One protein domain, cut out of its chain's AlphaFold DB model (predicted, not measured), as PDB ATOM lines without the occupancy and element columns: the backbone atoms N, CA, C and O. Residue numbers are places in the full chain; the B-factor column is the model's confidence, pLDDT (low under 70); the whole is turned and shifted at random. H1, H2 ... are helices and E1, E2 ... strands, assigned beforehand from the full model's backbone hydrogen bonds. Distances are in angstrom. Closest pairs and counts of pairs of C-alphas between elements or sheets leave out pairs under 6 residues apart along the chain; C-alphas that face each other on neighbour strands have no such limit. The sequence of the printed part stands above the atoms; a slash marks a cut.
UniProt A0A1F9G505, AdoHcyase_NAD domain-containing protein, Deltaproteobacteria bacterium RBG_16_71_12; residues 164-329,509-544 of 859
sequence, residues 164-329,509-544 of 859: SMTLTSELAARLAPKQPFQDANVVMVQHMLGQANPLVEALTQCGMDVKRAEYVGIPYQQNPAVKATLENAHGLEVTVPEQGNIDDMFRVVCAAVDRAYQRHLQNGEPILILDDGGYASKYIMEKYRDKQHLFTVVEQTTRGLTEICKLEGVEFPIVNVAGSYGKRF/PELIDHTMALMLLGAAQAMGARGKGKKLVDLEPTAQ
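Overview. This is residues 164 to 329 and 509 to 544 of the 859 residues of the protein "AdoHcyase_NAD domain-containing protein" of Deltaproteobacteria bacterium RBG_16_71_12 (UniProt A0A1F9G505). A twisted sheet of six parallel strands, ordered E3 E2 E1 E4 E5 E6, is the core of three layers, with H2, H3 and H8 over one face and H4, H5 and H7 over the other. H1 packs on H2 and H8, making a bundle of three helices with them. The printed part has 202 residues, with nine named helices and six named strands, along the chain H1 E1 H2 E2 H3 E3 H4 E4 H5 H6 E5 H7 E6 H8 H9. The class is mixed; the whole is compact, with a radius of gyration of the C-alphas of 15.3 A, and spans 40 by 39 by 35 A.

Arrangement. H1, residues 166 to 178, touches H2, residues 196 to 205, at a shallow tilt of 25 degrees; their closest C-alphas, of Ala 172 and Ala 202, are 5.2 A apart. E1, residues 185 to 191, has parallel neighbours E2, residues 213 to 218, and E4, residues 271 to 275; N 188 and O 214, 2.8 A, and N 187 and O 272, 2.9 A, are within hydrogen-bond range. H3, residues 224 to 234, touches H2. E3, residues 237 to 239, is an edge strand beside E2, with N 215 and O 237 at 2.9 A. H4, residues 246 to 267, runs along the strands over E2 and E1, its height over the sheet 8.2 A. H5, residues 279 to 287, touches H4 residues 250 to 257 alone. H6, residues 289 to 294, is only just not on the sheet, with 4 pairs of C-alphas within 10 A. E5, residues 295 to 299, has parallel neighbours E4, with N 273 and O 296 at 2.9 A, and E6, residues 318 to 320, with N 319 and O 297 at 2.8 A. H7, residues 302 to 308, touches H5. H8, residues 509 to 528, touches H1; the closest C-alphas, of Thr 168 and Ala 517, are 4.3 A apart. H9, residues 541 to 544, is close to H8 but not clearly touching, at 7.4 A between the C-alphas of Leu 518 and Gln 544. Every O i to N i+4 pair is within range in H2, H3, H5 and H7, but 7 of 9 in H1, 17 of 18 in H4, 14 of 16 in H8, and 0 of 2 in H6, where 1 of 3 O i to N i+3 pairs is.

Along the chain. H1 begins at C-alpha 166 (232.592, 153.960, 249.326). H4 is 31.7 A long, H8 28.1 A and E1 19.8 A. H9 ends at C-alpha 544 (247.848, 155.393, 246.239).

Size, cuts and confidence. Residues 330 to 508 are cut out; C-alphas 329 and 509 are 14.1 A apart. The link from H8 to H9 is long. Nine residues are under pLDDT 70, among them 530 to 534.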
ATOM      1  N   SER A 164     228.318 156.771 255.132       69.31
ATOM      2  CA  SER A 164     229.423 156.003 254.574       69.31
ATOM      3  C   SER A 164     230.027 156.728 253.380       69.31
ATOM      4  O   SER A 164     229.381 157.557 252.741       69.31
ATOM      5  N   MET A 165     231.255 156.353 253.059       77.75
ATOM      6  CA  MET A 165     231.989 156.778 251.872       77.75
ATOM      7  C   MET A 165     232.605 155.530 251.247       77.75
ATOM      8  O   MET A 165     233.275 154.783 251.960       77.75
ATOM      9  N   THR A 166     232.298 155.244 249.981       79.12
ATOM     10  CA  THR A 166     232.592 153.960 249.326       79.12
ATOM     11  C   THR A 166     234.067 153.587 249.429       79.12
ATOM     12  O   THR A 166     234.396 152.547 249.997       79.12
ATOM     13  N   LEU A 167     234.963 154.456 248.963       79.75
ATOM     14  CA  LEU A 167     236.394 154.176 248.903       79.75
ATOM     15  C   LEU A 167     237.009 154.094 250.303       79.75
ATOM     16  O   LEU A 167     237.800 153.196 250.596       79.75
ATOM     17  N   THR A 168     236.612 155.006 251.192       86.81
ATOM     18  CA  THR A 168     237.035 154.996 252.595       86.81
ATOM     19  C   THR A 168     236.586 153.714 253.302       86.81
ATOM     20  O   THR A 168     237.379 153.110 254.023       86.81
ATOM     21  N   SER A 169     235.357 153.249 253.061       82.50
ATOM     22  CA  SER A 169     234.804 152.029 253.671       82.50
ATOM     23  C   SER A 169     235.455 150.763 253.113       82.50
ATOM     24  O   SER A 169     235.748 149.838 253.868       82.50
ATOM     25  N   GLU A 170     235.729 150.713 251.808       82.62
ATOM     26  CA  GLU A 170     236.463 149.608 251.181       82.62
ATOM     27  C   GLU A 170     237.890 149.504 251.727       82.62
ATOM     28  O   GLU A 170     238.348 148.414 252.092       82.62
ATOM     29  N   LEU A 171     238.588 150.638 251.852       88.44
ATOM     30  CA  LEU A 171     239.903 150.671 252.482       88.44
ATOM     31  C   LEU A 171     239.826 150.259 253.960       88.44
ATOM     32  O   LEU A 171     240.677 149.498 254.420       88.44
ATOM     33  N   ALA A 172     238.811 150.714 254.698       91.00
ATOM     34  CA  ALA A 172     238.607 150.326 256.090       91.00
ATOM     35  C   ALA A 172     238.398 148.815 256.225       91.00
ATOM     36  O   ALA A 172     239.078 148.175 257.023       91.00
ATOM     37  N   ALA A 173     237.552 148.211 255.387       87.00
ATOM     38  CA  ALA A 173     237.338 146.765 255.362       87.00
ATOM     39  C   ALA A 173     238.636 145.989 255.072       87.00
ATOM     40  O   ALA A 173     238.869 144.932 255.661       87.00
ATOM     41  N   ARG A 174     239.509 146.532 254.217       87.12
ATOM     42  CA  ARG A 174     240.828 145.958 253.912       87.12
ATOM     43  C   ARG A 174     241.814 146.071 255.078       87.12
ATOM     44  O   ARG A 174     242.622 145.167 255.296       87.12
ATOM     45  N   LEU A 175     241.786 147.176 255.818       91.81
ATOM     46  CA  LEU A 175     242.684 147.423 256.949       91.81
ATOM     47  C   LEU A 175     242.191 146.782 258.253       91.81
ATOM     48  O   LEU A 175     243.013 146.442 259.106       91.81
ATOM     49  N   ALA A 176     240.883 146.559 258.392       93.88
ATOM     50  CA  ALA A 176     240.247 146.044 259.599       93.88
ATOM     51  C   ALA A 176     240.874 144.741 260.130       93.88
ATOM     52  O   ALA A 176     241.120 144.679 261.332       93.88
ATOM     53  N   PRO A 177     241.244 143.729 259.317       95.00
ATOM     54  CA  PRO A 177     241.896 142.523 259.837       95.00
ATOM     55  C   PRO A 177     243.234 142.781 260.547       95.00
ATOM     56  O   PRO A 177     243.658 141.964 261.361       95.00
ATOM     57  N   LYS A 178     243.913 143.895 260.240       93.44
ATOM     58  CA  LYS A 178     245.202 144.268 260.843       93.44
ATOM     59  C   LYS A 178     245.051 145.112 262.108       93.44
ATOM     60  O   LYS A 178     246.052 145.295 262.791       93.44
ATOM     61  N   GLN A 179     243.853 145.642 262.378       96.56
ATOM     62  CA  GLN A 179     243.548 146.528 263.511       96.56
ATOM     63  C   GLN A 179     244.664 147.567 263.790       96.56
ATOM     64  O   GLN A 179     245.192 147.629 264.901       96.56
ATOM     65  N   PRO A 180     245.082 148.377 262.790       95.50
ATOM     66  CA  PRO A 180     246.263 149.240 262.906       95.50
ATOM     67  C   PRO A 180     246.184 150.296 264.021       95.50
ATOM     68  O   PRO A 180     247.208 150.896 264.349       95.50
ATOM     69  N   PHE A 181     244.997 150.540 264.584       97.44
ATOM     70  CA  PHE A 181     244.756 151.575 265.591       97.44
ATOM     71  C   PHE A 181     244.375 151.034 266.977       97.44
ATOM     72  O   PHE A 181     244.082 151.848 267.850       97.44
ATOM     73  N   GLN A 182     244.410 149.707 267.187       94.50
ATOM     74  CA  GLN A 182     243.987 149.039 268.435       94.50
ATOM     75  C   GLN A 182     244.620 149.637 269.700       94.50
ATOM     76  O   GLN A 182     243.984 149.704 270.750       94.50
ATOM     77  N   ASP A 183     245.840 150.149 269.563       91.69
ATOM     78  CA  ASP A 183     246.648 150.680 270.649       91.69
ATOM     79  C   ASP A 183     247.178 152.079 270.293       91.69
ATOM     80  O   ASP A 183     248.379 152.323 270.255       91.69
ATOM     81  N   ALA A 184     246.285 153.016 269.960       96.44
ATOM     82  CA  ALA A 184     246.658 154.396 269.644       96.44
ATOM     83  C   ALA A 184     245.905 155.419 270.508       96.44
ATOM     84  O   ALA A 184     244.697 155.326 270.719       96.44
ATOM     85  N   ASN A 185     246.623 156.441 270.973       98.19
ATOM     86  CA  ASN A 185     246.046 157.679 271.487       98.19
ATOM     87  C   ASN A 185     245.887 158.642 270.303       98.19
ATOM     88  O   ASN A 185     246.885 159.097 269.747       98.19
ATOM     89  N   VAL A 186     244.654 158.934 269.891       98.44
ATOM     90  CA  VAL A 186     244.391 159.635 268.625       98.44
ATOM     91  C   VAL A 186     244.002 161.095 268.864       98.44
ATOM     92  O   VAL A 186     243.249 161.409 269.785       98.44
ATOM     93  N   VAL A 187     244.509 161.999 268.030       98.56
ATOM     94  CA  VAL A 187     244.042 163.388 267.933       98.56
ATOM     95  C   VAL A 187     243.755 163.704 266.470       98.56
ATOM     96  O   VAL A 187     244.589 163.468 265.602       98.56
ATOM     97  N   MET A 188     242.583 164.252 266.184       98.12
ATOM     98  CA  MET A 188     242.180 164.649 264.837       98.12
ATOM     99  C   MET A 188     241.982 166.160 264.814       98.12
ATOM    100  O   MET A 188     241.071 166.661 265.454       98.12
ATOM    101  N   VAL A 189     242.822 166.888 264.086       96.06
ATOM    102  CA  VAL A 189     242.663 168.321 263.808       96.06
ATOM    103  C   VAL A 189     242.154 168.444 262.379       96.06
ATOM    104  O   VAL A 189     242.896 168.203 261.431       96.06
ATOM    105  N   GLN A 190     240.861 168.713 262.220       93.94
ATOM    106  CA  GLN A 190     240.158 168.555 260.945       93.94
ATOM    107  C   GLN A 190     239.026 169.579 260.804       93.94
ATOM    108  O   GLN A 190     238.520 170.127 261.783       93.94
ATOM    109  N   HIS A 191     238.588 169.845 259.574       91.19
ATOM    110  CA  HIS A 191     237.376 170.632 259.350       91.19
ATOM    111  C   HIS A 191     236.137 169.906 259.885       91.19
ATOM    112  O   HIS A 191     235.914 168.746 259.553       91.19
ATOM    113  N   MET A 192     235.284 170.617 260.632       89.75
ATOM    114  CA  MET A 192     234.007 170.085 261.111       89.75
ATOM    115  C   MET A 192     233.003 170.003 259.953       89.75
ATOM    116  O   MET A 192     232.192 170.903 259.768       89.75
ATOM    117  N   LEU A 193     233.105 168.971 259.120       91.31
ATOM    118  CA  LEU A 193     232.277 168.738 257.931       91.31
ATOM    119  C   LEU A 193     231.731 167.305 257.926       91.31
ATOM    120  O   LEU A 193     232.233 166.443 258.647       91.31
ATOM    121  N   GLY A 194     230.726 167.038 257.091       83.06
ATOM    122  CA  GLY A 194     230.031 165.754 257.041       83.06
ATOM    123  C   GLY A 194     230.954 164.540 256.895       83.06
ATOM    124  O   GLY A 194     230.729 163.527 257.557       83.06
ATOM    125  N   GLN A 195     232.042 164.651 256.125       87.88
ATOM    126  CA  GLN A 195     233.003 163.557 255.936       87.88
ATOM    127  C   GLN A 195     233.732 163.102 257.214       87.88
ATOM    128  O   GLN A 195     234.349 162.039 257.219       87.88
ATOM    129  N   ALA A 196     233.648 163.863 258.310       91.62
ATOM    130  CA  ALA A 196     234.198 163.453 259.598       91.62
ATOM    131  C   ALA A 196     233.557 162.157 260.118       91.62
ATOM    132  O   ALA A 196     234.258 161.319 260.678       91.62
ATOM    133  N   ASN A 197     232.251 161.968 259.900       87.75
ATOM    134  CA  ASN A 197     231.537 160.774 260.349       87.75
ATOM    135  C   ASN A 197     232.079 159.472 259.717       87.75
ATOM    136  O   ASN A 197     232.540 158.610 260.467       87.75
ATOM    137  N   PRO A 198     232.107 159.312 258.378       82.94
ATOM    138  CA  PRO A 198     232.611 158.086 257.761       82.94
ATOM    139  C   PRO A 198     234.112 157.868 257.999       82.94
ATOM    140  O   PRO A 198     234.547 156.721 258.062       82.94
ATOM    141  N   LEU A 199     234.909 158.930 258.185       96.19
ATOM    142  CA  LEU A 199     236.314 158.788 258.572       96.19
ATOM    143  C   LEU A 199     236.460 158.210 259.991       96.19
ATOM    144  O   LEU A 199     237.259 157.297 260.194       96.19
ATOM    145  N   VAL A 200     235.698 158.716 260.967       94.19
ATOM    146  CA  VAL A 200     235.722 158.212 262.353       94.19
ATOM    147  C   VAL A 200     235.204 156.775 262.430       94.19
ATOM    148  O   VAL A 200     235.822 155.951 263.108       94.19
ATOM    149  N   GLU A 201     234.146 156.444 261.688       89.00
ATOM    150  CA  GLU A 201     233.653 155.066 261.550       89.00
ATOM    151  C   GLU A 201     234.756 154.142 261.006       89.00
ATOM    152  O   GLU A 201     235.063 153.111 261.602       89.00
ATOM    153  N   ALA A 202     235.431 154.546 259.926       93.69
ATOM    154  CA  ALA A 202     236.508 153.771 259.316       93.69
ATOM    155  C   ALA A 202     237.720 153.576 260.245       93.69
ATOM    156  O   ALA A 202     238.284 152.480 260.314       93.69
ATOM    157  N   LEU A 203     238.114 154.615 260.990       97.81
ATOM    158  CA  LEU A 203     239.166 154.523 262.007       97.81
ATOM    159  C   LEU A 203     238.764 153.552 263.129       97.81
ATOM    160  O   LEU A 203     239.572 152.714 263.534       97.81
ATOM    161  N   THR A 204     237.515 153.618 263.592       95.50
ATOM    162  CA  THR A 204     236.975 152.736 264.641       95.50
ATOM    163  C   THR A 204     236.921 151.284 264.169       95.50
ATOM    164  O   THR A 204     237.389 150.389 264.872       95.50
ATOM    165  N   GLN A 205     236.467 151.036 262.937       94.56
ATOM    166  CA  GLN A 205     236.489 149.713 262.305       94.56
ATOM    167  C   GLN A 205     237.914 149.130 262.227       94.56
ATOM    168  O   GLN A 205     238.115 147.918 262.339       94.56
ATOM    169  N   CYS A 206     238.913 150.000 262.074       97.44
ATOM    170  CA  CYS A 206     240.335 149.656 262.058       97.44
ATOM    171  C   CYS A 206     240.988 149.630 263.458       97.44
ATOM    172  O   CYS A 206     242.217 149.557 263.559       97.44
ATOM    173  N   GLY A 207     240.193 149.673 264.529       96.69
ATOM    174  CA  GLY A 207     240.630 149.452 265.908       96.69
ATOM    175  C   GLY A 207     240.795 150.705 266.762       96.69
ATOM    176  O   GLY A 207     241.247 150.588 267.893       96.69
ATOM    177  N   MET A 208     240.452 151.900 266.274       97.69
ATOM    178  CA  MET A 208     240.581 153.117 267.083       97.69
ATOM    179  C   MET A 208     239.649 153.062 268.304       97.69
ATOM    180  O   MET A 208     238.435 152.933 268.161       97.69
ATOM    181  N   ASP A 209     240.204 153.237 269.506       95.69
ATOM    182  CA  ASP A 209     239.422 153.421 270.732       95.69
ATOM    183  C   ASP A 209     238.973 154.883 270.853       95.69
ATOM    184  O   ASP A 209     239.770 155.776 271.153       95.69
ATOM    185  N   VAL A 210     237.675 155.128 270.660       92.38
ATOM    186  CA  VAL A 210     237.046 156.457 270.767       92.38
ATOM    187  C   VAL A 210     237.306 157.145 272.111       92.38
ATOM    188  O   VAL A 210     237.406 158.365 272.157       92.38
ATOM    189  N   LYS A 211     237.518 156.392 273.204       92.94
ATOM    190  CA  LYS A 211     237.842 156.961 274.528       92.94
ATOM    191  C   LYS A 211     239.274 157.486 274.621       92.94
ATOM    192  O   LYS A 211     239.615 158.210 275.556       92.94
ATOM    193  N   ARG A 212     240.134 157.085 273.684       94.88
ATOM    194  CA  ARG A 212     241.523 157.551 273.552       94.88
ATOM    195  C   ARG A 212     241.683 158.546 272.407       94.88
ATOM    196  O   ARG A 212     242.807 159.003 272.166       94.88
ATOM    197  N   ALA A 213     240.586 158.880 271.735       96.94
ATOM    198  CA  ALA A 213     240.540 159.762 270.590       96.94
ATOM    199  C   ALA A 213     239.909 161.111 270.954       96.94
ATOM    200  O   ALA A 213     239.021 161.198 271.796       96.94
ATOM    201  N   GLU A 214     240.373 162.172 270.303       96.69
ATOM    202  CA  GLU A 214     239.794 163.508 270.420       96.69
ATOM    203  C   GLU A 214     239.721 164.167 269.042       96.69
ATOM    204  O   GLU A 214     240.631 164.004 268.225       96.69
ATOM    205  N   TYR A 215     238.657 164.927 268.791       96.69
ATOM    206  CA  TYR A 215     238.444 165.668 267.554       96.69
ATOM    207  C   TYR A 215     238.431 167.178 267.809       96.69
ATOM    208  O   TYR A 215     237.608 167.698 268.558       96.69
ATOM    209  N   VAL A 216     239.316 167.900 267.132       95.50
ATOM    210  CA  VAL A 216     239.415 169.358 267.142       95.50
ATOM    211  C   VAL A 216     238.937 169.899 265.796       95.50
ATOM    212  O   VAL A 216     239.597 169.720 264.771       95.50
ATOM    213  N   GLY A 217     237.787 170.571 265.804       91.94
ATOM    214  CA  GLY A 217     237.193 171.182 264.618       91.94
ATOM    215  C   GLY A 217     237.843 172.517 264.254       91.94
ATOM    216  O   GLY A 217     237.979 173.394 265.103       91.94
ATOM    217  N   ILE A 218     238.196 172.719 262.985       88.44
ATOM    218  CA  ILE A 218     238.654 174.026 262.486       88.44
ATOM    219  C   ILE A 218     237.465 175.004 262.426       88.44
ATOM    220  O   ILE A 218     236.472 174.699 261.755       88.44
ATOM    221  N   PRO A 219     237.554 176.206 263.032       82.44
ATOM    222  CA  PRO A 219     236.395 177.054 263.308       82.44
ATOM    223  C   PRO A 219     235.935 177.911 262.110       82.44
ATOM    224  O   PRO A 219     235.668 179.102 262.252       82.44
ATOM    225  N   TYR A 220     235.837 177.352 260.902       80.62
ATOM    226  CA  TYR A 220     235.190 178.054 259.771       80.62
ATOM    227  C   TYR A 220     233.681 177.838 259.733       80.62
ATOM    228  O   TYR A 220     232.951 178.709 259.259       80.62
ATOM    229  N   GLN A 221     233.234 176.711 260.282       76.12
ATOM    230  CA  GLN A 221     231.841 176.348 260.515       76.12
ATOM    231  C   GLN A 221     231.754 175.568 261.823       76.12
ATOM    232  O   GLN A 221     232.691 174.845 262.162       76.12
ATOM    233  N   GLN A 222     230.636 175.697 262.536       76.31
ATOM    234  CA  GLN A 222     230.402 174.944 263.768       76.31
ATOM    235  C   GLN A 222     229.768 173.579 263.486       76.31
ATOM    236  O   GLN A 222     230.036 172.631 264.217       76.31
ATOM    237  N   ASN A 223     228.956 173.474 262.423       80.12
ATOM    238  CA  ASN A 223     228.290 172.245 261.973       80.12
ATOM    239  C   ASN A 223     227.769 171.379 263.140       80.12
ATOM    240  O   ASN A 223     228.233 170.255 263.356       80.12
ATOM    241  N   PRO A 224     226.777 171.886 263.901       73.94
ATOM    242  CA  PRO A 224     226.292 171.239 265.121       73.94
ATOM    243  C   PRO A 224     225.766 169.819 264.886       73.94
ATOM    244  O   PRO A 224     225.862 168.985 265.780       73.94
ATOM    245  N   ALA A 225     225.255 169.525 263.685       70.25
ATOM    246  CA  ALA A 225     224.844 168.181 263.290       70.25
ATOM    247  C   ALA A 225     226.025 167.198 263.248       70.25
ATOM    248  O   ALA A 225     225.931 166.113 263.809       70.25
ATOM    249  N   VAL A 226     227.154 167.593 262.652       80.31
ATOM    250  CA  VAL A 226     228.369 166.764 262.601       80.31
ATOM    251  C   VAL A 226     228.918 166.560 264.007       80.31
ATOM    252  O   VAL A 226     229.169 165.424 264.401       80.31
ATOM    253  N   LYS A 227     229.038 167.641 264.790       82.50
ATOM    254  CA  LYS A 227     229.492 167.573 266.186       82.50
ATOM    255  C   LYS A 227     228.636 166.602 267.003       82.50
ATOM    256  O   LYS A 227     229.180 165.709 267.641       82.50
ATOM    257  N   ALA A 228     227.311 166.736 266.925       71.50
ATOM    258  CA  ALA A 228     226.384 165.846 267.611       71.50
ATOM    259  C   ALA A 228     226.527 164.391 267.141       71.50
ATOM    260  O   ALA A 228     226.506 163.491 267.970       71.50
ATOM    261  N   THR A 229     226.709 164.136 265.843       72.56
ATOM    262  CA  THR A 229     226.954 162.777 265.339       72.56
ATOM    263  C   THR A 229     228.229 162.181 265.935       72.56
ATOM    264  O   THR A 229     228.202 161.057 266.426       72.56
ATOM    265  N   LEU A 230     229.332 162.931 265.958       78.56
ATOM    266  CA  LEU A 230     230.599 162.461 266.521       78.56
ATOM    267  C   LEU A 230     230.510 162.203 268.035       78.56
ATOM    268  O   LEU A 230     230.931 161.150 268.506       78.56
ATOM    269  N   GLU A 231     229.919 163.119 268.800       79.12
ATOM    270  CA  GLU A 231     229.792 162.962 270.256       79.12
ATOM    271  C   GLU A 231     228.821 161.843 270.629       79.12
ATOM    272  O   GLU A 231     229.112 161.025 271.498       79.12
ATOM    273  N   ASN A 232     227.677 161.773 269.955       69.62
ATOM    274  CA  ASN A 232     226.585 160.916 270.390       69.62
ATOM    275  C   ASN A 232     226.642 159.531 269.745       69.62
ATOM    276  O   ASN A 232     226.499 158.530 270.437       69.62
ATOM    277  N   ALA A 233     226.867 159.440 268.432       63.44
ATOM    278  CA  ALA A 233     226.907 158.138 267.766       63.44
ATOM    279  C   ALA A 233     228.202 157.379 268.089       63.44
ATOM    280  O   ALA A 233     228.160 156.167 268.294       63.44
ATOM    281  N   HIS A 234     229.330 158.094 268.188       71.94
ATOM    282  CA  HIS A 234     230.646 157.485 268.415       71.94
ATOM    283  C   HIS A 234     231.141 157.600 269.858       71.94
ATOM    284  O   HIS A 234     232.043 156.862 270.242       71.94
ATOM    285  N   GLY A 235     230.583 158.494 270.681       78.75
ATOM    286  CA  GLY A 235     231.117 158.753 272.025       78.75
ATOM    287  C   GLY A 235     232.449 159.509 272.010       78.75
ATOM    288  O   GLY A 235     233.228 159.374 272.955       78.75
ATOM    289  N   LEU A 236     232.742 160.241 270.929       86.56
ATOM    290  CA  LEU A 236     234.009 160.937 270.718       86.56
ATOM    291  C   LEU A 236     234.016 162.299 271.423       86.56
ATOM    292  O   LEU A 236     233.037 163.038 271.361       86.56
ATOM    293  N   GLU A 237     235.130 162.674 272.048       91.81
ATOM    294  CA  GLU A 237     235.294 164.026 272.591       91.81
ATOM    295  C   GLU A 237     235.559 165.020 271.449       91.81
ATOM    296  O   GLU A 237     236.519 164.857 270.688       91.81
ATOM    297  N   VAL A 238     234.711 166.048 271.318       92.06
ATOM    298  CA  VAL A 238     234.774 167.019 270.217       92.06
ATOM    299  C   VAL A 238     234.873 168.450 270.740       92.06
ATOM    300  O   VAL A 238     233.956 168.956 271.386       92.06
ATOM    301  N   THR A 239     235.943 169.152 270.370       91.88
ATOM    302  CA  THR A 239     236.116 170.581 270.667       91.88
ATOM    303  C   THR A 239     236.150 171.397 269.378       91.88
ATOM    304  O   THR A 239     236.954 171.131 268.489       91.88
ATOM    305  N   VAL A 240     235.310 172.430 269.276       87.38
ATOM    306  CA  VAL A 240     235.333 173.398 268.166       87.38
ATOM    307  C   VAL A 240     235.523 174.795 268.760       87.38
ATOM    308  O   VAL A 240     234.695 175.205 269.574       87.38
ATOM    309  N   PRO A 241     236.602 175.523 268.417       84.69
ATOM    310  CA  PRO A 241     236.779 176.912 268.831       84.69
ATOM    311  C   PRO A 241     235.675 177.817 268.270       84.69
ATOM    312  O   PRO A 241     234.967 177.455 267.326       84.69
ATOM    313  N   GLU A 242     235.556 179.031 268.807       80.06
ATOM    314  CA  GLU A 242     234.614 180.029 268.287       80.06
ATOM    315  C   GLU A 242     234.896 180.360 266.811       80.06
ATOM    316  O   GLU A 242     236.052 180.440 266.386       80.06
ATOM    317  N   GLN A 243     233.837 180.552 266.014       74.12
ATOM    318  CA  GLN A 243     233.950 180.738 264.568       74.12
ATOM    319  C   GLN A 243     234.876 181.915 264.214       74.12
ATOM    320  O   GLN A 243     234.710 183.036 264.686       74.12
ATOM    321  N   GLY A 244     235.854 181.661 263.347       68.38
ATOM    322  CA  GLY A 244     236.849 182.640 262.917       68.38
ATOM    323  C   GLY A 244     237.999 182.876 263.903       68.38
ATOM    324  O   GLY A 244     238.932 183.596 263.547       68.38
ATOM    325  N   ASN A 245     237.996 182.257 265.090       76.50
ATOM    326  CA  ASN A 245     239.036 182.439 266.104       76.50
ATOM    327  C   ASN A 245     240.191 181.431 265.937       76.50
ATOM    328  O   ASN A 245     240.268 180.395 266.598       76.50
ATOM    329  N   ILE A 246     241.104 181.731 265.007       71.06
ATOM    330  CA  ILE A 246     242.267 180.875 264.705       71.06
ATOM    331  C   ILE A 246     243.290 180.870 265.856       71.06
ATOM    332  O   ILE A 246     243.944 179.854 266.089       71.06
ATOM    333  N   ASP A 247     243.434 181.972 266.594       70.88
ATOM    334  CA  ASP A 247     244.364 182.029 267.730       70.88
ATOM    335  C   ASP A 247     243.909 181.089 268.855       70.88
ATOM    336  O   ASP A 247     244.721 180.367 269.441       70.88
ATOM    337  N   ASP A 248     242.596 181.012 269.090       79.38
ATOM    338  CA  ASP A 248     242.019 180.036 270.012       79.38
ATOM    339  C   ASP A 248     242.150 178.592 269.501       79.38
ATOM    340  O   ASP A 248     242.410 177.677 270.282       79.38
ATOM    341  N   MET A 249     242.073 178.373 268.182       85.25
ATOM    342  CA  MET A 249     242.304 177.051 267.589       85.25
ATOM    343  C   MET A 249     243.662 176.473 267.992       85.25
ATOM    344  O   MET A 249     243.727 175.319 268.414       85.25
ATOM    345  N   PHE A 250     244.743 177.256 267.911       88.50
ATOM    346  CA  PHE A 250     246.065 176.755 268.295       88.50
ATOM    347  C   PHE A 250     246.094 176.327 269.767       88.50
ATOM    348  O   PHE A 250     246.600 175.250 270.081       88.50
ATOM    349  N   ARG A 251     245.478 177.111 270.661       90.88
ATOM    350  CA  ARG A 251     245.349 176.775 272.088       90.88
ATOM    351  C   ARG A 251     244.602 175.455 272.305       90.88
ATOM    352  O   ARG A 251     245.046 174.637 273.111       90.88
ATOM    353  N   VAL A 252     243.500 175.231 271.589       92.75
ATOM    354  CA  VAL A 252     242.720 173.986 271.676       92.75
ATOM    355  C   VAL A 252     243.532 172.785 271.188       92.75
ATOM    356  O   VAL A 252     243.576 171.767 271.878       92.75
ATOM    357  N   VAL A 253     244.245 172.911 270.062       94.75
ATOM    358  CA  VAL A 253     245.137 171.851 269.555       94.75
ATOM    359  C   VAL A 253     246.231 171.517 270.574       94.75
ATOM    360  O   VAL A 253     246.484 170.342 270.839       94.75
ATOM    361  N   CYS A 254     246.844 172.529 271.199       95.44
ATOM    362  CA  CYS A 254     247.846 172.328 272.250       95.44
ATOM    363  C   CYS A 254     247.289 171.499 273.420       95.44
ATOM    364  O   CYS A 254     247.935 170.562 273.889       95.44
ATOM    365  N   ALA A 255     246.069 171.810 273.867       96.19
ATOM    366  CA  ALA A 255     245.414 171.091 274.957       96.19
ATOM    367  C   ALA A 255     245.082 169.631 274.589       96.19
ATOM    368  O   ALA A 255     245.263 168.738 275.418       96.19
ATOM    369  N   ALA A 256     244.649 169.375 273.351       97.38
ATOM    370  CA  ALA A 256     244.375 168.024 272.859       97.38
ATOM    371  C   ALA A 256     245.653 167.167 272.797       97.38
ATOM    372  O   ALA A 256     245.672 166.020 273.252       97.38
ATOM    373  N   VAL A 257     246.759 167.746 272.311       98.00
ATOM    374  CA  VAL A 257     248.082 167.096 272.286       98.00
ATOM    375  C   VAL A 257     248.570 166.797 273.707       98.00
ATOM    376  O   VAL A 257     249.050 165.694 273.974       98.00
ATOM    377  N   ASP A 258     248.403 167.738 274.642       98.31
ATOM    378  CA  ASP A 258     248.749 167.536 276.053       98.31
ATOM    379  C   ASP A 258     247.960 166.374 276.672       98.31
ATOM    380  O   ASP A 258     248.544 165.529 277.354       98.31
ATOM    381  N   ARG A 259     246.644 166.296 276.423       97.94
ATOM    382  CA  ARG A 259     245.796 165.189 276.895       97.94
ATOM    383  C   ARG A 259     246.205 163.854 276.287       97.94
ATOM    384  O   ARG A 259     246.293 162.869 277.018       97.94
ATOM    385  N   ALA A 260     246.510 163.808 274.991       98.00
ATOM    386  CA  ALA A 260     247.017 162.600 274.346       98.00
ATOM    387  C   ALA A 260     248.349 162.140 274.958       98.00
ATOM    388  O   ALA A 260     248.538 160.949 275.206       98.00
ATOM    389  N   TYR A 261     249.235 163.080 275.298       98.31
ATOM    390  CA  TYR A 261     250.456 162.786 276.043       98.31
ATOM    391  C   TYR A 261     250.180 162.257 277.458       98.31
ATOM    392  O   TYR A 261     250.832 161.308 277.889       98.31
ATOM    393  N   GLN A 262     249.189 162.797 278.177       98.12
ATOM    394  CA  GLN A 262     248.784 162.236 279.473       98.12
ATOM    395  C   GLN A 262     248.240 160.810 279.340       98.12
ATOM    396  O   GLN A 262     248.598 159.954 280.148       98.12
ATOM    397  N   ARG A 263     247.437 160.524 278.305       97.75
ATOM    398  CA  ARG A 263     246.978 159.156 278.015       97.75
ATOM    399  C   ARG A 263     248.164 158.227 277.763       97.75
ATOM    400  O   ARG A 263     248.227 157.166 278.375       97.75
ATOM    401  N   HIS A 264     249.153 158.669 276.982       97.38
ATOM    402  CA  HIS A 264     250.398 157.926 276.779       97.38
ATOM    403  C   HIS A 264     251.135 157.628 278.094       97.38
ATOM    404  O   HIS A 264     251.584 156.506 278.296       97.38
ATOM    405  N   LEU A 265     251.240 158.585 279.022       97.88
ATOM    406  CA  LEU A 265     251.865 158.324 280.327       97.88
ATOM    407  C   LEU A 265     251.116 157.265 281.152       97.88
ATOM    408  O   LEU A 265     251.730 156.594 281.978       97.88
ATOM    409  N   GLN A 266     249.808 157.120 280.940       97.06
ATOM    410  CA  GLN A 266     248.969 156.154 281.650       97.06
ATOM    411  C   GLN A 266     249.011 154.756 281.022       97.06
ATOM    412  O   GLN A 266     248.986 153.772 281.757       97.06
ATOM    413  N   ASN A 267     249.047 154.660 279.689       96.56
ATOM    414  CA  ASN A 267     248.902 153.389 278.967       96.56
ATOM    415  C   ASN A 267     250.148 152.941 278.182       96.56
ATOM    416  O   ASN A 267     250.216 151.788 277.780       96.56
ATOM    417  N   GLY A 268     251.141 153.808 277.983       95.94
ATOM    418  CA  GLY A 268     252.344 153.532 277.188       95.94
ATOM    419  C   GLY A 268     252.140 153.585 275.668       95.94
ATOM    420  O   GLY A 268     253.104 153.421 274.911       95.94
ATOM    421  N   GLU A 269     250.922 153.868 275.201       96.00
ATOM    422  CA  GLU A 269     250.542 153.723 273.796       96.00
ATOM    423  C   GLU A 269     250.936 154.923 272.927       96.00
ATOM    424  O   GLU A 269     250.923 156.064 273.400       96.00
ATOM    425  N   PRO A 270     251.311 154.708 271.654       94.69
ATOM    426  CA  PRO A 270     251.705 155.769 270.726       94.69
ATOM    427  C   PRO A 270     250.626 156.832 270.538       94.69
ATOM    428  O   PRO A 270     249.434 156.570 270.688       94.69
ATOM    429  N   ILE A 271     251.060 158.029 270.143       97.75
ATOM    430  CA  ILE A 271     250.168 159.144 269.833       97.75
ATOM    431  C   ILE A 271     250.124 159.333 268.319       97.75
ATOM    432  O   ILE A 271     251.139 159.664 267.710       97.75
ATOM    433  N   LEU A 272     248.946 159.143 267.732       97.88
ATOM    434  CA  LEU A 272     248.677 159.368 266.316       97.88
ATOM    435  C   LEU A 272     247.904 160.673 266.149       97.88
ATOM    436  O   LEU A 272     246.865 160.865 266.778       97.88
ATOM    437  N   ILE A 273     248.378 161.550 265.269       98.12
ATOM    438  CA  ILE A 273     247.714 162.820 264.982       98.12
ATOM    439  C   ILE A 273     247.380 162.923 263.498       98.12
ATOM    440  O   ILE A 273     248.265 162.818 262.653       98.12
ATOM    441  N   LEU A 274     246.112 163.168 263.178       98.31
ATOM    442  CA  LEU A 274     245.660 163.538 261.838       98.31
ATOM    443  C   LEU A 274     245.535 165.064 261.805       98.31
ATOM    444  O   LEU A 274     244.610 165.600 262.406       98.31
ATOM    445  N   ASP A 275     246.465 165.754 261.151       95.81
ATOM    446  CA  ASP A 275     246.612 167.213 261.197       95.81
ATOM    447  C   ASP A 275     246.197 167.882 259.873       95.81
ATOM    448  O   ASP A 275     246.343 167.331 258.773       95.81
ATOM    449  N   ASP A 276     245.676 169.096 260.004       92.25
ATOM    450  CA  ASP A 276     245.261 169.978 258.920       92.25
ATOM    451  C   ASP A 276     245.820 171.372 259.203       92.25
ATOM    452  O   ASP A 276     245.217 172.190 259.904       92.25
ATOM    453  N   GLY A 277     247.027 171.624 258.691       87.81
ATOM    454  CA  GLY A 277     247.677 172.931 258.787       87.81
ATOM    455  C   GLY A 277     248.923 172.981 259.669       87.81
ATOM    456  O   GLY A 277     249.461 174.074 259.864       87.81
ATOM    457  N   GLY A 278     249.429 171.835 260.138       90.56
ATOM    458  CA  GLY A 278     250.704 171.704 260.849       90.56
ATOM    459  C   GLY A 278     250.700 172.236 262.284       90.56
ATOM    460  O   GLY A 278     251.765 172.555 262.826       90.56
ATOM    461  N   TYR A 279     249.524 172.376 262.901       92.38
ATOM    462  CA  TYR A 279     249.378 172.958 264.236       92.38
ATOM    463  C   TYR A 279     249.992 172.065 265.315       92.38
ATOM    464  O   TYR A 279     250.731 172.553 266.173       92.38
ATOM    465  N   ALA A 280     249.728 170.758 265.259       94.81
ATOM    466  CA  ALA A 280     250.207 169.827 266.269       94.81
ATOM    467  C   ALA A 280     251.724 169.654 266.184       94.81
ATOM    468  O   ALA A 280     252.413 169.690 267.203       94.81
ATOM    469  N   SER A 281     252.262 169.554 264.964       94.31
ATOM    470  CA  SER A 281     253.707 169.424 264.741       94.31
ATOM    471  C   SER A 281     254.491 170.609 265.305       94.31
ATOM    472  O   SER A 281     255.512 170.413 265.967       94.31
ATOM    473  N   LYS A 282     253.996 171.839 265.107       94.31
ATOM    474  CA  LYS A 282     254.591 173.041 265.706       94.31
ATOM    475  C   LYS A 282     254.652 172.926 267.231       94.31
ATOM    476  O   LYS A 282     255.719 173.110 267.813       94.31
ATOM    477  N   TYR A 283     253.543 172.563 267.868       96.06
ATOM    478  CA  TYR A 283     253.475 172.473 269.325       96.06
ATOM    479  C   TYR A 283     254.319 171.325 269.906       96.06
ATOM    480  O   TYR A 283     254.988 171.497 270.929       96.06
ATOM    481  N   ILE A 284     254.375 170.172 269.227       95.75
ATOM    482  CA  ILE A 284     255.278 169.067 269.590       95.75
ATOM    483  C   ILE A 284     256.726 169.565 269.634       95.75
ATOM    484  O   ILE A 284     257.445 169.279 270.590       95.75
ATOM    485  N   MET A 285     257.148 170.360 268.650       94.56
ATOM    486  CA  MET A 285     258.506 170.911 268.595       94.56
ATOM    487  C   MET A 285     258.785 172.006 269.633       94.56
ATOM    488  O   MET A 285     259.950 172.225 269.985       94.56
ATOM    489  N   GLU A 286     257.748 172.689 270.116       95.06
ATOM    490  CA  GLU A 286     257.843 173.710 271.166       95.06
ATOM    491  C   GLU A 286     257.935 173.088 272.568       95.06
ATOM    492  O   GLU A 286     258.772 173.509 273.365       95.06
ATOM    493  N   LYS A 287     257.122 172.066 272.875       97.31
ATOM    494  CA  LYS A 287     256.990 171.514 274.239       97.31
ATOM    495  C   LYS A 287     257.532 170.097 274.420       97.31
ATOM    496  O   LYS A 287     258.032 169.753 275.491       97.31
ATOM    497  N   TYR A 288     257.440 169.263 273.390       96.19
ATOM    498  CA  TYR A 288     257.756 167.832 273.437       96.19
ATOM    499  C   TYR A 288     258.983 167.465 272.597       96.19
ATOM    500  O   TYR A 288     259.135 166.313 272.193       96.19
ATOM    501  N   ARG A 289     259.896 168.420 272.379       92.75
ATOM    502  CA  ARG A 289     261.103 168.259 271.554       92.75
ATOM    503  C   ARG A 289     261.944 167.030 271.918       92.75
ATOM    504  O   ARG A 289     262.362 166.311 271.021       92.75
ATOM    505  N   ASP A 290     262.129 166.726 273.198       93.12
ATOM    506  CA  ASP A 290     262.915 165.550 273.622       93.12
ATOM    507  C   ASP A 290     262.092 164.246 273.644       93.12
ATOM    508  O   ASP A 290     262.599 163.164 273.934       93.12
ATOM    509  N   LYS A 291     260.787 164.338 273.367       93.62
ATOM    510  CA  LYS A 291     259.813 163.235 273.419       93.62
ATOM    511  C   LYS A 291     259.100 163.019 272.082       93.62
ATOM    512  O   LYS A 291     258.068 162.360 272.025       93.62
ATOM    513  N   GLN A 292     259.666 163.548 271.001       91.56
ATOM    514  CA  GLN A 292     259.124 163.470 269.644       91.56
ATOM    515  C   GLN A 292     258.804 162.037 269.201       91.56
ATOM    516  O   GLN A 292     257.782 161.801 268.572       91.56
ATOM    517  N   HIS A 293     259.633 161.064 269.590       89.69
ATOM    518  CA  HIS A 293     259.491 159.646 269.233       89.69
ATOM    519  C   HIS A 293     258.167 158.986 269.682       89.69
ATOM    520  O   HIS A 293     257.867 157.866 269.262       89.69
ATOM    521  N   LEU A 294     257.390 159.652 270.542       93.06
ATOM    522  CA  LEU A 294     256.068 159.209 270.988       93.06
ATOM    523  C   LEU A 294     254.955 159.522 269.982       93.06
ATOM    524  O   LEU A 294     253.896 158.898 270.042       93.06
ATOM    525  N   PHE A 295     255.198 160.473 269.082       94.25
ATOM    526  CA  PHE A 295     254.211 161.019 268.164       94.25
ATOM    527  C   PHE A 295     254.418 160.494 266.743       94.25
ATOM    528  O   PHE A 295     255.542 160.262 266.295       94.25
ATOM    529  N   THR A 296     253.322 160.358 266.011       94.44
ATOM    530  CA  THR A 296     253.294 160.242 264.555       94.44
ATOM    531  C   THR A 296     252.214 161.178 264.024       94.44
ATOM    532  O   THR A 296     251.155 161.328 264.633       94.44
ATOM    533  N   VAL A 297     252.489 161.852 262.908       95.75
ATOM    534  CA  VAL A 297     251.577 162.844 262.327       95.75
ATOM    535  C   VAL A 297     251.245 162.466 260.890       95.75
ATOM    536  O   VAL A 297     252.103 161.994 260.151       95.75
ATOM    537  N   VAL A 298     250.004 162.694 260.483       96.88
ATOM    538  CA  VAL A 298     249.527 162.622 259.102       96.88
ATOM    539  C   VAL A 298     249.117 164.033 258.709       96.88
ATOM    540  O   VAL A 298     248.166 164.554 259.278       96.88
ATOM    541  N   GLU A 299     249.827 164.669 257.777       95.00
ATOM    542  CA  GLU A 299     249.523 166.044 257.356       95.00
ATOM    543  C   GLU A 299     248.893 166.060 255.963       95.00
ATOM    544  O   GLU A 299     249.484 165.597 254.976       95.00
ATOM    545  N   GLN A 300     247.699 166.645 255.879       91.94
ATOM    546  CA  GLN A 300     246.902 166.642 254.655       91.94
ATOM    547  C   GLN A 300     247.056 167.879 253.774       91.94
ATOM    548  O   GLN A 300     246.684 167.832 252.599       91.94
ATOM    549  N   THR A 301     247.595 168.985 254.296       87.88
ATOM    550  CA  THR A 301     247.666 170.254 253.563       87.88
ATOM    551  C   THR A 301     249.083 170.631 253.153       87.88
ATOM    552  O   THR A 301     250.062 170.448 253.875       87.88
ATOM    553  N   THR A 302     249.205 171.248 251.972       84.19
ATOM    554  CA  THR A 302     250.503 171.760 251.492       84.19
ATOM    555  C   THR A 302     251.034 172.845 252.432       84.19
ATOM    556  O   THR A 302     252.243 172.976 252.634       84.19
ATOM    557  N   ARG A 303     250.125 173.619 253.038       83.44
ATOM    558  CA  ARG A 303     250.494 174.658 253.993       83.44
ATOM    559  C   ARG A 303     251.063 174.069 255.277       83.44
ATOM    560  O   ARG A 303     252.110 174.544 255.702       83.44
ATOM    561  N   GLY A 304     250.417 173.060 255.859       88.88
ATOM    562  CA  GLY A 304     250.915 172.403 257.063       88.88
ATOM    563  C   GLY A 304     252.315 171.842 256.855       88.88
ATOM    564  O   GLY A 304     253.212 172.157 257.630       88.88
ATOM    565  N   LEU A 305     252.564 171.172 255.725       89.69
ATOM    566  CA  LEU A 305     253.916 170.731 255.359       89.69
ATOM    567  C   LEU A 305     254.904 171.891 255.218       89.69
ATOM    568  O   LEU A 305     256.039 171.791 255.670       89.69
ATOM    569  N   THR A 306     254.484 173.005 254.615       87.69
ATOM    570  CA  THR A 306     255.336 174.195 254.485       87.69
ATOM    571  C   THR A 306     255.718 174.768 255.850       87.69
ATOM    572  O   THR A 306     256.853 175.199 256.025       87.69
ATOM    573  N   GLU A 307     254.798 174.783 256.819       87.88
ATOM    574  CA  GLU A 307     255.099 175.216 258.188       87.88
ATOM    575  C   GLU A 307     255.997 174.215 258.919       87.88
ATOM    576  O   GLU A 307     256.970 174.620 259.547       87.88
ATOM    577  N   ILE A 308     255.737 172.917 258.770       90.81
ATOM    578  CA  ILE A 308     256.554 171.841 259.341       90.81
ATOM    579  C   ILE A 308     257.995 171.902 258.820       90.81
ATOM    580  O   ILE A 308     258.933 171.792 259.603       90.81
ATOM    581  N   CYS A 309     258.194 172.139 257.521       89.31
ATOM    582  CA  CYS A 309     259.521 172.247 256.908       89.31
ATOM    583  C   CYS A 309     260.352 173.434 257.426       89.31
ATOM    584  O   CYS A 309     261.564 173.451 257.222       89.31
ATOM    585  N   LYS A 310     259.730 174.423 258.082       91.06
ATOM    586  CA  LYS A 310     260.441 175.531 258.742       91.06
ATOM    587  C   LYS A 310     260.932 175.161 260.144       91.06
ATOM    588  O   LYS A 310     261.711 175.914 260.721       91.06
ATOM    589  N   LEU A 311     260.460 174.050 260.714       90.62
ATOM    590  CA  LEU A 311     260.839 173.605 262.052       90.62
ATOM    591  C   LEU A 311     262.182 172.869 262.005       90.62
ATOM    592  O   LEU A 311     262.379 171.929 261.236       90.62
ATOM    593  N   GLU A 312     263.104 173.257 262.882       90.06
ATOM    594  CA  GLU A 312     264.393 172.581 263.029       90.06
ATOM    595  C   GLU A 312     264.314 171.424 264.031       90.06
ATOM    596  O   GLU A 312     263.741 171.563 265.116       90.06
ATOM    597  N   GLY A 313     264.959 170.298 263.708       87.31
ATOM    598  CA  GLY A 313     265.118 169.165 264.631       87.31
ATOM    599  C   GLY A 313     263.910 168.230 264.745       87.31
ATOM    600  O   GLY A 313     263.762 167.586 265.778       87.31
ATOM    601  N   VAL A 314     263.052 168.170 263.721       89.31
ATOM    602  CA  VAL A 314     261.948 167.198 263.623       89.31
ATOM    603  C   VAL A 314     262.504 165.786 263.374       89.31
ATOM    604  O   VAL A 314     263.191 165.552 262.375       89.31
ATOM    605  N   GLU A 315     262.186 164.852 264.268       87.31
ATOM    606  CA  GLU A 315     262.663 163.457 264.291       87.31
ATOM    607  C   GLU A 315     261.534 162.414 264.366       87.31
ATOM    608  O   GLU A 315     261.796 161.208 264.356       87.31
ATOM    609  N   PHE A 316     260.276 162.852 264.418       88.75
ATOM    610  CA  PHE A 316     259.115 161.966 264.408       88.75
ATOM    611  C   PHE A 316     258.545 161.765 262.993       88.75
ATOM    612  O   PHE A 316     258.706 162.644 262.144       88.75
ATOM    613  N   PRO A 317     257.883 160.625 262.709       90.81
ATOM    614  CA  PRO A 317     257.282 160.375 261.403       90.81
ATOM    615  C   PRO A 317     256.150 161.348 261.075       90.81
ATOM    616  O   PRO A 317     255.175 161.445 261.822       90.81
ATOM    617  N   ILE A 318     256.256 161.990 259.910       92.88
ATOM    618  CA  ILE A 318     255.196 162.804 259.310       92.88
ATOM    619  C   ILE A 318     254.817 162.184 257.969       92.88
ATOM    620  O   ILE A 318     255.624 162.176 257.039       92.88
ATOM    621  N   VAL A 319     253.610 161.633 257.863       94.00
ATOM    622  CA  VAL A 319     253.089 161.082 256.613       94.00
ATOM    623  C   VAL A 319     252.508 162.205 255.762       94.00
ATOM    624  O   VAL A 319     251.612 162.936 256.181       94.00
ATOM    625  N   ASN A 320     253.043 162.330 254.553       92.12
ATOM    626  CA  ASN A 320     252.713 163.357 253.581       92.12
ATOM    627  C   ASN A 320     251.496 162.937 252.742       92.12
ATOM    628  O   ASN A 320     251.637 162.301 251.695       92.12
ATOM    629  N   VAL A 321     250.296 163.310 253.196       92.31
ATOM    630  CA  VAL A 321     249.063 163.148 252.409       92.31
ATOM    631  C   VAL A 321     248.901 164.302 251.423       92.31
ATOM    632  O   VAL A 321     248.427 164.089 250.309       92.31
ATOM    633  N   ALA A 322     249.356 165.512 251.754       86.31
ATOM    634  CA  ALA A 322     249.192 166.664 250.863       86.31
ATOM    635  C   ALA A 322     249.916 166.527 249.508       86.31
ATOM    636  O   ALA A 322     249.451 167.029 248.485       86.31
ATOM    637  N   GLY A 323     251.084 165.887 249.519       81.12
ATOM    638  CA  GLY A 323     251.907 165.588 248.348       81.12
ATOM    639  C   GLY A 323     251.506 164.303 247.631       81.12
ATOM    640  O   GLY A 323     252.117 163.969 246.619       81.12
ATOM    641  N   SER A 324     250.493 163.596 248.138       82.56
ATOM    642  CA  SER A 324     249.936 162.432 247.465       82.56
ATOM    643  C   SER A 324     249.319 162.809 246.128       82.56
ATOM    644  O   SER A 324     248.862 163.929 245.886       82.56
ATOM    645  N   TYR A 325     249.291 161.824 245.249       71.81
ATOM    646  CA  TYR A 325     248.762 161.985 243.916       71.81
ATOM    647  C   TYR A 325     247.271 162.329 243.910       71.81
ATOM    648  O   TYR A 325     246.867 163.290 243.256       71.81
ATOM    649  N   GLY A 326     246.458 161.596 244.675       71.19
ATOM    650  CA  GLY A 326     245.009 161.794 244.694       71.19
ATOM    651  C   GLY A 326     244.583 163.192 245.137       71.19
ATOM    652  O   GLY A 326     243.593 163.734 244.646       71.19
ATOM    653  N   LYS A 327     245.402 163.849 245.966       80.31
ATOM    654  CA  LYS A 327     245.146 165.209 246.451       80.31
ATOM    655  C   LYS A 327     245.164 166.275 245.348       80.31
ATOM    656  O   LYS A 327     244.687 167.386 245.547       80.31
ATOM    657  N   ARG A 328     245.680 165.976 244.149       71.62
ATOM    658  CA  ARG A 328     245.682 166.940 243.031       71.62
ATOM    659  C   ARG A 328     244.301 167.150 242.396       71.62
ATOM    660  O   ARG A 328     244.068 168.220 241.845       71.62
ATOM    661  N   PHE A 329     243.402 166.166 242.480       72.50
ATOM    662  CA  PHE A 329     242.050 166.266 241.911       72.50
ATOM    663  C   PHE A 329     241.136 167.167 242.744       72.50
ATOM    664  O   PHE A 329     240.239 167.815 242.209       72.50
ATOM    665  N   PRO A 509     230.264 164.407 249.166       76.31
ATOM    666  CA  PRO A 509     230.836 163.240 249.832       76.31
ATOM    667  C   PRO A 509     231.581 162.284 248.890       76.31
ATOM    668  O   PRO A 509     232.692 161.864 249.196       76.31
ATOM    669  N   GLU A 510     231.028 162.019 247.711       73.25
ATOM    670  CA  GLU A 510     231.582 161.102 246.708       73.25
ATOM    671  C   GLU A 510     232.915 161.602 246.135       73.25
ATOM    672  O   GLU A 510     233.772 160.819 245.735       73.25
ATOM    673  N   LEU A 511     233.106 162.923 246.103       76.44
ATOM    674  CA  LEU A 511     234.293 163.569 245.549       76.44
ATOM    675  C   LEU A 511     235.416 163.695 246.585       76.44
ATOM    676  O   LEU A 511     236.588 163.509 246.244       76.44
ATOM    677  N   ILE A 512     235.071 164.000 247.841       85.81
ATOM    678  CA  ILE A 512     236.048 164.147 248.931       85.81
ATOM    679  C   ILE A 512     236.491 162.799 249.521       85.81
ATOM    680  O   ILE A 512     237.542 162.740 250.163       85.81
ATOM    681  N   ASP A 513     235.741 161.720 249.265       86.50
ATOM    682  CA  ASP A 513     236.031 160.348 249.705       86.50
ATOM    683  C   ASP A 513     237.491 159.950 249.446       86.50
ATOM    684  O   ASP A 513     238.178 159.440 250.329       86.50
ATOM    685  N   HIS A 514     238.041 160.310 248.282       87.44
ATOM    686  CA  HIS A 514     239.436 160.009 247.970       87.44
ATOM    687  C   HIS A 514     240.435 160.632 248.952       87.44
ATOM    688  O   HIS A 514     241.397 159.978 249.356       87.44
ATOM    689  N   THR A 515     240.191 161.862 249.410       91.62
ATOM    690  CA  THR A 515     241.018 162.470 250.461       91.62
ATOM    691  C   THR A 515     240.871 161.717 251.781       91.62
ATOM    692  O   THR A 515     241.872 161.485 252.456       91.62
ATOM    693  N   MET A 516     239.652 161.322 252.158       94.50
ATOM    694  CA  MET A 516     239.412 160.596 253.412       94.50
ATOM    695  C   MET A 516     240.075 159.216 253.403       94.50
ATOM    696  O   MET A 516     240.734 158.844 254.375       94.50
ATOM    697  N   ALA A 517     240.028 158.510 252.275       94.06
ATOM    698  CA  ALA A 517     240.725 157.245 252.101       94.06
ATOM    699  C   ALA A 517     242.256 157.418 252.166       94.06
ATOM    700  O   ALA A 517     242.943 156.630 252.815       94.06
ATOM    701  N   LEU A 518     242.811 158.485 251.575       94.31
ATOM    702  CA  LEU A 518     244.238 158.813 251.706       94.31
ATOM    703  C   LEU A 518     244.633 159.145 253.154       94.31
ATOM    704  O   LEU A 518     245.720 158.762 253.587       94.31
ATOM    705  N   MET A 519     243.763 159.818 253.912       96.75
ATOM    706  CA  MET A 519     243.973 160.092 255.338       96.75
ATOM    707  C   MET A 519     243.976 158.813 256.174       96.75
ATOM    708  O   MET A 519     244.882 158.621 256.985       96.75
ATOM    709  N   LEU A 520     243.021 157.908 255.941       97.38
ATOM    710  CA  LEU A 520     242.965 156.600 256.596       97.38
ATOM    711  C   LEU A 520     244.206 155.750 256.274       97.38
ATOM    712  O   LEU A 520     244.826 155.176 257.173       97.38
ATOM    713  N   LEU A 521     244.614 155.717 255.001       95.19
ATOM    714  CA  LEU A 521     245.843 155.052 254.564       95.19
ATOM    715  C   LEU A 521     247.071 155.662 255.249       95.19
ATOM    716  O   LEU A 521     247.938 154.937 255.742       95.19
ATOM    717  N   GLY A 522     247.138 156.994 255.299       95.06
ATOM    718  CA  GLY A 522     248.225 157.731 255.930       95.06
ATOM    719  C   GLY A 522     248.334 157.445 257.418       95.06
ATOM    720  O   GLY A 522     249.437 157.206 257.906       95.06
ATOM    721  N   ALA A 523     247.201 157.372 258.115       96.69
ATOM    722  CA  ALA A 523     247.127 156.981 259.516       96.69
ATOM    723  C   ALA A 523     247.672 155.566 259.740       96.69
ATOM    724  O   ALA A 523     248.551 155.366 260.583       96.69
ATOM    725  N   ALA A 524     247.226 154.585 258.950       95.19
ATOM    726  CA  ALA A 524     247.712 153.210 259.065       95.19
ATOM    727  C   ALA A 524     249.223 153.109 258.779       95.19
ATOM    728  O   ALA A 524     249.965 152.428 259.493       95.19
ATOM    729  N   GLN A 525     249.711 153.838 257.771       92.94
ATOM    730  CA  GLN A 525     251.133 153.899 257.444       92.94
ATOM    731  C   GLN A 525     251.959 154.585 258.542       92.94
ATOM    732  O   GLN A 525     253.064 154.128 258.848       92.94
ATOM    733  N   ALA A 526     251.439 155.655 259.148       92.12
ATOM    734  CA  ALA A 526     252.094 156.380 260.233       92.12
ATOM    735  C   ALA A 526     252.350 155.458 261.431       92.12
ATOM    736  O   ALA A 526     253.466 155.421 261.956       92.12
ATOM    737  N   MET A 527     251.363 154.636 261.793       91.44
ATOM    738  CA  MET A 527     251.495 153.636 262.855       91.44
ATOM    739  C   MET A 527     252.591 152.602 262.550       91.44
ATOM    740  O   MET A 527     253.398 152.277 263.422       91.44
ATOM    741  N   GLY A 528     252.718 152.159 261.293       85.50
ATOM    742  CA  GLY A 528     253.795 151.258 260.851       85.50
ATOM    743  C   GLY A 528     255.188 151.905 260.714       85.50
ATOM    744  O   GLY A 528     256.198 151.197 260.567       85.50
ATOM    745  N   ALA A 529     255.272 153.239 260.738       80.75
ATOM    746  CA  ALA A 529     256.508 154.013 260.592       80.75
ATOM    747  C   ALA A 529     257.159 154.414 261.932       80.75
ATOM    748  O   ALA A 529     258.264 154.967 261.928       80.75
ATOM    749  N   ARG A 530     256.514 154.118 263.070       69.44
ATOM    750  CA  ARG A 530     256.998 154.458 264.418       69.44
ATOM    751  C   ARG A 530     258.439 153.986 264.652       69.44
ATOM    752  O   ARG A 530     258.810 152.868 264.297       69.44
ATOM    753  N   GLY A 531     259.259 154.851 265.251       61.78
ATOM    754  CA  GLY A 531     260.640 154.534 265.640       61.78
ATOM    755  C   GLY A 531     261.649 154.421 264.489       61.78
ATOM    756  O   GLY A 531     262.810 154.116 264.740       61.78
ATOM    757  N   LYS A 532     261.253 154.677 263.229       59.12
ATOM    758  CA  LYS A 532     262.130 154.511 262.050       59.12
ATOM    759  C   LYS A 532     262.917 155.767 261.639       59.12
ATOM    760  O   LYS A 532     263.493 155.772 260.555       59.12
ATOM    761  N   GLY A 533     262.938 156.828 262.454       53.34
ATOM    762  CA  GLY A 533     263.761 158.037 262.244       53.34
ATOM    763  C   GLY A 533     263.522 158.806 260.931       53.34
ATOM    764  O   GLY A 533     264.314 159.677 260.573       53.34
ATOM    765  N   LYS A 534     262.466 158.482 260.170       52.91
ATOM    766  CA  LYS A 534     262.136 159.160 258.909       52.91
ATOM    767  C   LYS A 534     261.326 160.423 259.197       52.91
ATOM    768  O   LYS A 534     260.238 160.324 259.748       52.91
ATOM    769  N   LYS A 535     261.854 161.576 258.772       74.62
ATOM    770  CA  LYS A 535     261.295 162.921 259.017       74.62
ATOM    771  C   LYS A 535     259.997 163.189 258.255       74.62
ATOM    772  O   LYS A 535     259.038 163.705 258.809       74.62
ATOM    773  N   LEU A 536     259.975 162.820 256.978       84.50
ATOM    774  CA  LEU A 536     258.833 162.963 256.085       84.50
ATOM    775  C   LEU A 536     258.702 161.664 255.294       84.50
ATOM    776  O   LEU A 536     259.691 161.157 254.756       84.50
ATOM    777  N   VAL A 537     257.505 161.095 255.281       87.38
ATOM    778  CA  VAL A 537     257.217 159.803 254.669       87.38
ATOM    779  C   VAL A 537     256.108 160.006 253.652       87.38
ATOM    780  O   VAL A 537     254.974 160.298 254.021       87.38
ATOM    781  N   ASP A 538     256.418 159.839 252.373       86.69
ATOM    782  CA  ASP A 538     255.384 159.846 251.342       86.69
ATOM    783  C   ASP A 538     254.475 158.625 251.492       86.69
ATOM    784  O   ASP A 538     254.913 157.549 251.917       86.69
ATOM    785  N   LEU A 539     253.197 158.795 251.156       86.38
ATOM    786  CA  LEU A 539     252.251 157.684 251.107       86.38
ATOM    787  C   LEU A 539     252.756 156.568 250.188       86.38
ATOM    788  O   LEU A 539     253.341 156.832 249.136       86.38
ATOM    789  N   GLU A 540     252.497 155.319 250.569       82.75
ATOM    790  CA  GLU A 540     252.947 154.152 249.820       82.75
ATOM    791  C   GLU A 540     252.387 154.206 248.383       82.75
ATOM    792  O   GLU A 540     251.167 154.261 248.190       82.75
ATOM    793  N   PRO A 541     253.259 154.258 247.358       74.44
ATOM    794  CA  PRO A 541     252.819 154.483 245.989       74.44
ATOM    795  C   PRO A 541     251.818 153.440 245.468       74.44
ATOM    796  O   PRO A 541     250.951 153.798 244.673       74.44
ATOM    797  N   THR A 542     251.913 152.160 245.862       73.06
ATOM    798  CA  THR A 542     251.018 151.114 245.320       73.06
ATOM    799  C   THR A 542     249.618 151.199 245.912       73.06
ATOM    800  O   THR A 542     248.642 150.978 245.202       73.06
ATOM    801  N   ALA A 543     249.505 151.622 247.165       79.50
ATOM    802  CA  ALA A 543     248.253 151.905 247.834       79.50
ATOM    803  C   ALA A 543     247.596 153.175 247.276       79.50
ATOM    804  O   ALA A 543     246.389 153.171 247.054       79.50
ATOM    805  N   GLN A 544     248.372 154.220 246.959       81.31
ATOM    806  CA  GLN A 544     247.848 155.393 246.239       81.31
ATOM    807  C   GLN A 544     247.295 155.015 244.860       81.31
ATOM    808  O   GLN A 544     246.211 155.452 244.484       81.31
TER     809      GLN A 544